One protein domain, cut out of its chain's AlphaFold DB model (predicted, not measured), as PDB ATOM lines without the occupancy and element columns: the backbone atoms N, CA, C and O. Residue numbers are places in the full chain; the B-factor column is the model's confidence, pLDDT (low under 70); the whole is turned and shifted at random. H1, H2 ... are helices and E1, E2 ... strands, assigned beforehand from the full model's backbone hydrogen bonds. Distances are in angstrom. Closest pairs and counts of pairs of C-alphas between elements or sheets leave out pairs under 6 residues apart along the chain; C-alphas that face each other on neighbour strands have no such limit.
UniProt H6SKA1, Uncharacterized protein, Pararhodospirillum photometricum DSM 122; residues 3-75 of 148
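Overview. This is residues 3 to 75 of the 148 residues of an uncharacterized protein of Pararhodospirillum photometricum DSM 122 (UniProt H6SKA1). Little regular structure is found in this loose domain: a small mixed sheet, E1, E4, E3, lies near the middle, H1 grazes it at one end, and the antiparallel ribbon E2 and E5 makes the other. The 73 printed residues, of mixed class, hold H1, E1, E2, E3, E4, E5 along the chain. The radius of gyration of the C-alphas is 14.1 A; spans are 40 by 28 by 18 A.

Along the chain. Find C-alpha 30 at (21.274, 2.524, 41.279), where E1, residues 30 to 34, begins its 12.7 A. E4 is 65 to 67, E3 56 to 58, H1 22 to 27, E2 46 to 50. E5, 70 to 74, ends at (-4.784, 7.845, 58.356).

Arrangement. Look at E1 and E4, parallel at 53 degrees, N 66 and O 32 3.5 A apart. E3 and E4 are a hairpin; N 58 and O 65 are 3.2 A apart. Between E2 and E5, N 47 and O 73 are 2.8 A apart. H1, with every O i to N i+4 pair within hydrogen-bond range, only grazes the sheet; its closest C-alphas to E1 are Leu 25 and Phe 31, 6.6 A.

Size, cuts and confidence. The printed part has no cut. E1 to E2 is a long link. Residues 49 to 71 are among those under pLDDT 70.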
ATOM      1  N   ALA A   3      17.625   3.690  45.163       77.62
ATOM      2  CA  ALA A   3      16.799   2.567  44.759       77.62
ATOM      3  C   ALA A   3      17.461   1.828  43.603       77.62
ATOM      4  O   ALA A   3      18.082   2.442  42.736       77.62
ATOM      5  N   THR A   4      17.319   0.514  43.579       77.38
ATOM      6  CA  THR A   4      17.661  -0.301  42.412       77.38
ATOM      7  C   THR A   4      16.583  -0.197  41.331       77.38
ATOM      8  O   THR A   4      15.456   0.228  41.593       77.38
ATOM      9  N   ALA A   5      16.899  -0.638  40.109       69.56
ATOM     10  CA  ALA A   5      15.944  -0.692  38.994       69.56
ATOM     11  C   ALA A   5      14.682  -1.538  39.277       69.56
ATOM     12  O   ALA A   5      13.632  -1.286  38.690       69.56
ATOM     13  N   ASP A   6      14.784  -2.544  40.152       69.50
ATOM     14  CA  ASP A   6      13.667  -3.395  40.589       69.50
ATOM     15  C   ASP A   6      12.899  -2.825  41.793       69.50
ATOM     16  O   ASP A   6      11.907  -3.407  42.232       69.50
ATOM     17  N   GLY A   7      13.346  -1.678  42.306       64.69
ATOM     18  CA  GLY A   7      12.658  -0.934  43.340       64.69
ATOM     19  C   GLY A   7      13.060  -1.233  44.779       64.69
ATOM     20  O   GLY A   7      12.397  -0.791  45.719       64.69
ATOM     21  N   THR A   8      14.158  -1.952  44.984       75.81
ATOM     22  CA  THR A   8      14.708  -2.175  46.322       75.81
ATOM     23  C   THR A   8      15.343  -0.888  46.853       75.81
ATOM     24  O   THR A   8      16.243  -0.327  46.229       75.81
ATOM     25  N   LEU A   9      14.890  -0.424  48.023       76.62
ATOM     26  CA  LEU A   9      15.453   0.748  48.698       76.62
ATOM     27  C   LEU A   9      16.771   0.407  49.395       76.62
ATOM     28  O   LEU A   9      16.902  -0.621  50.059       76.62
ATOM     29  N   ILE A  10      17.738   1.308  49.256       79.94
ATOM     30  CA  ILE A  10      19.076   1.223  49.827       79.94
ATOM     31  C   ILE A  10      19.338   2.510  50.614       79.94
ATOM     32  O   ILE A  10      19.449   3.605  50.052       79.94
ATOM     33  N   ASP A  11      19.460   2.369  51.933       77.12
ATOM     34  CA  ASP A  11      19.681   3.500  52.840       77.12
ATOM     35  C   ASP A  11      21.088   4.095  52.703       77.12
ATOM     36  O   ASP A  11      21.270   5.307  52.837       77.12
ATOM     37  N   ALA A  12      22.079   3.257  52.390       81.31
ATOM     38  CA  ALA A  12      23.469   3.657  52.234       81.31
ATOM     39  C   ALA A  12      24.137   2.907  51.079       81.31
ATOM     40  O   ALA A  12      24.006   1.688  50.960       81.31
ATOM     41  N   LEU A  13      24.882   3.637  50.247       81.25
ATOM     42  CA  LEU A  13      25.652   3.030  49.168       81.25
ATOM     43  C   LEU A  13      26.756   2.121  49.723       81.25
ATOM     44  O   LEU A  13      27.332   2.413  50.778       81.25
ATOM     45  N   PRO A  14      27.115   1.050  48.997       82.75
ATOM     46  CA  PRO A  14      28.350   0.327  49.253       82.75
ATOM     47  C   PRO A  14      29.541   1.289  49.265       82.75
ATOM     48  O   PRO A  14      29.602   2.208  48.451       82.75
ATOM     49  N   ALA A  15      30.531   1.046  50.129       83.44
ATOM     50  CA  ALA A  15      31.703   1.921  50.260       83.44
ATOM     51  C   ALA A  15      32.443   2.164  48.929       83.44
ATOM     52  O   ALA A  15      32.989   3.238  48.716       83.44
ATOM     53  N   ALA A  16      32.415   1.191  48.012       86.00
ATOM     54  CA  ALA A  16      33.008   1.305  46.678       86.00
ATOM     55  C   ALA A  16      32.305   2.323  45.756       86.00
ATOM     56  O   ALA A  16      32.877   2.717  44.746       86.00
ATOM     57  N   LEU A  17      31.076   2.723  46.087       83.75
ATOM     58  CA  LEU A  17      30.235   3.624  45.300       83.75
ATOM     59  C   LEU A  17      29.875   4.907  46.060       83.75
ATOM     60  O   LEU A  17      29.145   5.732  45.525       83.75
ATOM     61  N   ALA A  18      30.369   5.093  47.288       82.62
ATOM     62  CA  ALA A  18      29.972   6.204  48.156       82.62
ATOM     63  C   ALA A  18      30.228   7.591  47.538       82.62
ATOM     64  O   ALA A  18      29.429   8.500  47.750       82.62
ATOM     65  N   ASP A  19      31.296   7.712  46.744       84.81
ATOM     66  CA  ASP A  19      31.700   8.939  46.045       84.81
ATOM     67  C   ASP A  19      31.516   8.837  44.518       84.81
ATOM     68  O   ASP A  19      32.074   9.632  43.759       84.81
ATOM     69  N   ALA A  20      30.793   7.818  44.043       84.94
ATOM     70  CA  ALA A  20      30.559   7.631  42.619       84.94
ATOM     71  C   ALA A  20      29.637   8.731  42.073       84.94
ATOM     72  O   ALA A  20      28.701   9.168  42.740       84.94
ATOM     73  N   ALA A  21      29.912   9.162  40.845       81.62
ATOM     74  CA  ALA A  21      29.041  10.079  40.128       81.62
ATOM     75  C   ALA A  21      27.734   9.380  39.706       81.62
ATOM     76  O   ALA A  21      27.673   8.154  39.591       81.62
ATOM     77  N   ASP A  22      26.680  10.165  39.491       72.12
ATOM     78  CA  ASP A  22      25.321   9.658  39.260       72.12
ATOM     79  C   ASP A  22      25.193   8.786  37.999       72.12
ATOM     80  O   ASP A  22      24.363   7.882  37.958       72.12
ATOM     81  N   ASP A  23      26.029   9.018  36.987       76.44
ATOM     82  CA  ASP A  23      26.144   8.184  35.788       76.44
ATOM     83  C   ASP A  23      26.708   6.792  36.113       76.44
ATOM     84  O   ASP A  23      26.145   5.781  35.697       76.44
ATOM     85  N   VAL A  24      27.752   6.729  36.943       82.38
ATOM     86  CA  VAL A  24      28.334   5.470  37.434       82.38
ATOM     87  C   VAL A  24      27.342   4.705  38.314       82.38
ATOM     88  O   VAL A  24      27.274   3.477  38.257       82.38
ATOM     89  N   LEU A  25      26.554   5.418  39.124       80.44
ATOM     90  CA  LEU A  25      25.484   4.815  39.919       80.44
ATOM     91  C   LEU A  25      24.381   4.243  39.020       80.44
ATOM     92  O   LEU A  25      23.979   3.095  39.214       80.44
ATOM     93  N   ALA A  26      23.950   4.990  38.002       75.50
ATOM     94  CA  ALA A  26      22.929   4.547  37.058       75.50
ATOM     95  C   ALA A  26      23.375   3.314  36.252       75.50
ATOM     96  O   ALA A  26      22.593   2.373  36.100       75.50
ATOM     97  N   ASP A  27      24.636   3.271  35.812       79.69
ATOM     98  CA  ASP A  27      25.233   2.106  35.141       79.69
ATOM     99  C   ASP A  27      25.299   0.875  36.061       79.69
ATOM    100  O   ASP A  27      25.173  -0.265  35.606       79.69
ATOM    101  N   ALA A  28      25.433   1.090  37.373       81.31
ATOM    102  CA  ALA A  28      25.325   0.048  38.395       81.31
ATOM    103  C   ALA A  28      23.866  -0.309  38.755       81.31
ATOM    104  O   ALA A  28      23.634  -1.129  39.647       81.31
ATOM    105  N   GLY A  29      22.879   0.282  38.075       78.12
ATOM    106  CA  GLY A  29      21.452   0.064  38.312       78.12
ATOM    107  C   GLY A  29      20.920   0.736  39.578       78.12
ATOM    108  O   GLY A  29      19.892   0.294  40.095       78.12
ATOM    109  N   LEU A  30      21.614   1.759  40.082       79.88
ATOM    110  CA  LEU A  30      21.274   2.524  41.279       79.88
ATOM    111  C   LEU A  30      20.816   3.933  40.902       79.88
ATOM    112  O   LEU A  30      21.478   4.649  40.158       79.88
ATOM    113  N   PHE A  31      19.700   4.354  41.479       78.38
ATOM    114  CA  PHE A  31      19.061   5.628  41.188       78.38
ATOM    115  C   PHE A  31      18.835   6.413  42.470       78.38
ATOM    116  O   PHE A  31      18.528   5.844  43.521       78.38
ATOM    117  N   HIS A  32      18.940   7.738  42.384       72.31
ATOM    118  CA  HIS A  32      18.536   8.604  43.484       72.31
ATOM    119  C   HIS A  32      17.028   8.523  43.686       72.31
ATOM    120  O   HIS A  32      16.243   8.683  42.746       72.31
ATOM    121  N   VAL A  33      16.626   8.314  44.938       68.88
ATOM    122  CA  VAL A  33      15.225   8.413  45.336       68.88
ATOM    123  C   VAL A  33      14.921   9.873  45.599       68.88
ATOM    124  O   VAL A  33      15.441  10.471  46.545       68.88
ATOM    125  N   ARG A  34      14.041  10.445  44.780       65.56
ATOM    126  CA  ARG A  34      13.466  11.750  45.082       65.56
ATOM    127  C   ARG A  34      12.172  11.543  45.851       65.56
ATOM    128  O   ARG A  34      11.151  11.152  45.290       65.56
ATOM    129  N   GLU A  35      12.215  11.835  47.143       62.78
ATOM    130  CA  GLU A  35      11.008  11.877  47.958       62.78
ATOM    131  C   GLU A  35      10.185  13.107  47.563       62.78
ATOM    132  O   GLU A  35      10.560  14.250  47.831       62.78
ATOM    133  N   SER A  36       9.055  12.893  46.894       61.09
ATOM    134  CA  SER A  36       8.029  13.922  46.762       61.09
ATOM    135  C   SER A  36       6.974  13.696  47.835       61.09
ATOM    136  O   SER A  36       6.216  12.727  47.763       61.09
ATOM    137  N   VAL A  37       6.908  14.592  48.820       63.00
ATOM    138  CA  VAL A  37       5.780  14.625  49.755       63.00
ATOM    139  C   VAL A  37       4.516  14.965  48.954       63.00
ATOM    140  O   VAL A  37       4.518  15.976  48.243       63.00
ATOM    141  N   PRO A  38       3.447  14.154  49.032       67.69
ATOM    142  CA  PRO A  38       2.205  14.451  48.335       67.69
ATOM    143  C   PRO A  38       1.655  15.824  48.757       67.69
ATOM    144  O   PRO A  38       1.667  16.146  49.950       67.69
ATOM    145  N   PRO A  39       1.149  16.644  47.820       68.62
ATOM    146  CA  PRO A  39       0.503  17.900  48.178       68.62
ATOM    147  C   PRO A  39      -0.681  17.632  49.119       68.62
ATOM    148  O   PRO A  39      -1.537  16.800  48.828       68.62
ATOM    149  N   GLY A  40      -0.721  18.342  50.251       75.81
ATOM    150  CA  GLY A  40      -1.764  18.179  51.270       75.81
ATOM    151  C   GLY A  40      -1.506  17.078  52.306       75.81
ATOM    152  O   GLY A  40      -2.405  16.793  53.093       75.81
ATOM    153  N   PHE A  41      -0.311  16.474  52.329       79.50
ATOM    154  CA  PHE A  41       0.089  15.565  53.403       79.50
ATOM    155  C   PHE A  41       0.166  16.288  54.757       79.50
ATOM    156  O   PHE A  41       0.869  17.292  54.893       79.50
ATOM    157  N   ASP A  42      -0.520  15.742  55.761       80.69
ATOM    158  CA  ASP A  42      -0.486  16.214  57.145       80.69
ATOM    159  C   ASP A  42       0.155  15.161  58.074       80.69
ATOM    160  O   ASP A  42      -0.499  14.178  58.439       80.69
ATOM    161  N   PRO A  43       1.402  15.368  58.541       78.62
ATOM    162  CA  PRO A  43       2.089  14.420  59.420       78.62
ATOM    163  C   PRO A  43       1.472  14.310  60.827       78.62
ATOM    164  O   PRO A  43       1.910  13.476  61.628       78.62
ATOM    165  N   ALA A  44       0.498  15.158  61.177       77.44
ATOM    166  CA  ALA A  44      -0.242  15.047  62.431       77.44
ATOM    167  C   ALA A  44      -1.378  14.016  62.368       77.44
ATOM    168  O   ALA A  44      -1.784  13.499  63.408       77.44
ATOM    169  N   SER A  45      -1.897  13.709  61.177       79.06
ATOM    170  CA  SER A  45      -3.060  12.829  61.006       79.06
ATOM    171  C   SER A  45      -2.836  11.689  60.014       79.06
ATOM    172  O   SER A  45      -3.626  10.740  59.984       79.06
ATOM    173  N   GLN A  46      -1.752  11.741  59.239       82.19
ATOM    174  CA  GLN A  46      -1.472  10.811  58.156       82.19
ATOM    175  C   GLN A  46      -0.076  10.193  58.271       82.19
ATOM    176  O   GLN A  46       0.880  10.820  58.726       82.19
ATOM    177  N   ALA A  47       0.037   8.952  57.805       78.69
ATOM    178  CA  ALA A  47       1.299   8.274  57.555       78.69
ATOM    179  C   ALA A  47       1.501   8.094  56.049       78.69
ATOM    180  O   ALA A  47       0.550   7.804  55.315       78.69
ATOM    181  N   LEU A  48       2.754   8.226  55.617       73.88
ATOM    182  CA  LEU A  48       3.185   7.784  54.299       73.88
ATOM    183  C   LEU A  48       3.513   6.295  54.378       73.88
ATOM    184  O   LEU A  48       4.312   5.860  55.206       73.88
ATOM    185  N   THR A  49       2.889   5.513  53.511       67.50
ATOM    186  CA  THR A  49       3.220   4.110  53.290       67.50
ATOM    187  C   THR A  49       3.672   3.935  51.856       67.50
ATOM    188  O   THR A  49       3.048   4.465  50.939       67.50
ATOM    189  N   VAL A  50       4.744   3.180  51.644       64.69
ATOM    190  CA  VAL A  50       5.131   2.753  50.299       64.69
ATOM    191  C   VAL A  50       4.173   1.634  49.896       64.69
ATOM    192  O   VAL A  50       4.366   0.486  50.286       64.69
ATOM    193  N   ASP A  51       3.100   1.969  49.185       54.94
ATOM    194  CA  ASP A  51       2.126   0.981  48.711       54.94
ATOM    195  C   ASP A  51       2.449   0.630  47.260       54.94
ATOM    196  O   ASP A  51       1.941   1.249  46.328       54.94
ATOM    197  N   GLY A  52       3.408  -0.290  47.090       51.81
ATOM    198  CA  GLY A  52       3.739  -0.925  45.805       51.81
ATOM    199  C   GLY A  52       3.925   0.032  44.620       51.81
ATOM    200  O   GLY A  52       3.557  -0.329  43.506       51.81
ATOM    201  N   GLY A  53       4.427   1.244  44.883       49.38
ATOM    202  CA  GLY A  53       4.210   2.447  44.081       49.38
ATOM    203  C   GLY A  53       4.451   2.331  42.575       49.38
ATOM    204  O   GLY A  53       5.262   1.546  42.097       49.38
ATOM    205  N   VAL A  54       3.752   3.181  41.820       49.44
ATOM    206  CA  VAL A  54       4.023   3.407  40.396       49.44
ATOM    207  C   VAL A  54       5.460   3.901  40.243       49.44
ATOM    208  O   VAL A  54       5.789   5.015  40.645       49.44
ATOM    209  N   TRP A  55       6.292   3.051  39.650       52.44
ATOM    210  CA  TRP A  55       7.672   3.330  39.280       52.44
ATOM    211  C   TRP A  55       7.688   4.236  38.049       52.44
ATOM    212  O   TRP A  55       7.304   3.822  36.955       52.44
ATOM    213  N   GLY A  56       8.099   5.488  38.231       53.25
ATOM    214  CA  GLY A  56       8.327   6.422  37.132       53.25
ATOM    215  C   GLY A  56       9.814   6.706  36.975       53.25
ATOM    216  O   GLY A  56      10.435   7.182  37.925       53.25
ATOM    217  N   PHE A  57      10.356   6.440  35.785       55.88
ATOM    218  CA  PHE A  57      11.670   6.927  35.369       55.88
ATOM    219  C   PHE A  57      11.484   8.285  34.696       55.88
ATOM    220  O   PHE A  57      10.854   8.365  33.638       55.88
ATOM    221  N   ASP A  58      12.035   9.350  35.276       59.47
ATOM    222  CA  ASP A  58      12.202  10.595  34.525       59.47
ATOM    223  C   ASP A  58      13.474  10.489  33.679       59.47
ATOM    224  O   ASP A  58      14.571  10.830  34.113       59.47
ATOM    225  N   VAL A  59      13.326   9.943  32.471       53.41
ATOM    226  CA  VAL A  59      14.394   9.853  31.460       53.41
ATOM    227  C   VAL A  59      14.548  11.145  30.643       53.41
ATOM    228  O   VAL A  59      15.366  11.194  29.728       53.41
ATOM    229  N   GLY A  60      13.760  12.188  30.940       55.78
ATOM    230  CA  GLY A  60      13.796  13.477  30.238       55.78
ATOM    231  C   GLY A  60      14.622  14.560  30.941       55.78
ATOM    232  O   GLY A  60      14.959  15.567  30.314       55.78
ATOM    233  N   GLY A  61      14.940  14.375  32.226       60.62
ATOM    234  CA  GLY A  61      15.802  15.263  33.006       60.62
ATOM    235  C   GLY A  61      17.305  15.017  32.785       60.62
ATOM    236  O   GLY A  61      17.694  14.024  32.176       60.62
ATOM    237  N   PRO A  62      18.185  15.897  33.304       59.47
ATOM    238  CA  PRO A  62      19.638  15.714  33.214       59.47
ATOM    239  C   PRO A  62      20.165  14.498  34.000       59.47
ATOM    240  O   PRO A  62      21.332  14.154  33.842       59.47
ATOM    241  N   TRP A  63      19.326  13.858  34.824       59.03
ATOM    242  CA  TRP A  63      19.693  12.738  35.691       59.03
ATOM    243  C   TRP A  63      18.559  11.707  35.745       59.03
ATOM    244  O   TRP A  63      17.397  12.113  35.833       59.03
ATOM    245  N   PRO A  64      18.861  10.397  35.742       60.84
ATOM    246  CA  PRO A  64      17.849   9.361  35.898       60.84
ATOM    247  C   PRO A  64      17.351   9.323  37.350       60.84
ATOM    248  O   PRO A  64      18.119   9.093  38.285       60.84
ATOM    249  N   VAL A  65      16.050   9.547  37.551       61.91
ATOM    250  CA  VAL A  65      15.419   9.583  38.882       61.91
ATOM    251  C   VAL A  65      14.277   8.577  38.953       61.91
ATOM    252  O   VAL A  65      13.484   8.466  38.016       61.91
ATOM    253  N   VAL A  66      14.170   7.893  40.095       62.28
ATOM    254  CA  VAL A  66      13.015   7.061  40.447       62.28
ATOM    255  C   VAL A  66      12.090   7.857  41.363       62.28
ATOM    256  O   VAL A  66      12.501   8.343  42.420       62.28
ATOM    257  N   THR A  67      10.825   7.984  40.959       61.69
ATOM    258  CA  THR A  67       9.779   8.579  41.803       61.69
ATOM    259  C   THR A  67       9.038   7.482  42.555       61.69
ATOM    260  O   THR A  67       8.476   6.583  41.933       61.69
ATOM    261  N   LEU A  68       9.013   7.568  43.887       62.91
ATOM    262  CA  LEU A  68       8.195   6.691  44.722       62.91
ATOM    263  C   LEU A  68       6.783   7.267  44.849       62.91
ATOM    264  O   LEU A  68       6.604   8.396  45.313       62.91
ATOM    265  N   ALA A  69       5.773   6.480  44.483       58.97
ATOM    266  CA  ALA A  69       4.395   6.803  44.832       58.97
ATOM    267  C   ALA A  69       4.141   6.415  46.296       58.97
ATOM    268  O   ALA A  69       4.093   5.234  46.645       58.97
ATOM    269  N   TRP A  70       3.981   7.418  47.158       66.12
ATOM    270  CA  TRP A  70       3.545   7.222  48.537       66.12
ATOM    271  C   TRP A  70       2.025   7.082  48.581       66.12
ATOM    272  O   TRP A  70       1.305   7.955  48.094       66.12
ATOM    273  N   ALA A  71       1.524   6.030  49.217       67.38
ATOM    274  CA  ALA A  71       0.148   6.013  49.680       67.38
ATOM    275  C   ALA A  71       0.047   6.801  50.984       67.38
ATOM    276  O   ALA A  71       0.863   6.655  51.895       67.38
ATOM    277  N   VAL A  72      -0.980   7.636  51.068       75.38
ATOM    278  CA  VAL A  72      -1.327   8.362  52.283       75.38
ATOM    279  C   VAL A  72      -2.426   7.578  52.978       75.38
ATOM    280  O   VAL A  72      -3.480   7.334  52.389       75.38
ATOM    281  N   ARG A  73      -2.207   7.210  54.239       83.25
ATOM    282  CA  ARG A  73      -3.255   6.621  55.076       83.25
ATOM    283  C   ARG A  73      -3.429   7.397  56.376       83.25
ATOM    284  O   ARG A  73      -2.466   7.998  56.852       83.25
ATOM    285  N   PRO A  74      -4.615   7.351  56.998       84.69
ATOM    286  CA  PRO A  74      -4.784   7.845  58.356       84.69
ATOM    287  C   PRO A  74      -3.854   7.113  59.332       84.69
ATOM    288  O   PRO A  74      -3.593   5.910  59.186       84.69
ATOM    289  N   LEU A  75      -3.384   7.833  60.351       83.25
ATOM    290  CA  LEU A  75      -2.720   7.212  61.493       83.25
ATOM    291  C   LEU A  75      -3.695   6.284  62.220       83.25
ATOM    292  O   LEU A  75      -4.855   6.623  62.466       83.25
TER     293      LEU A  75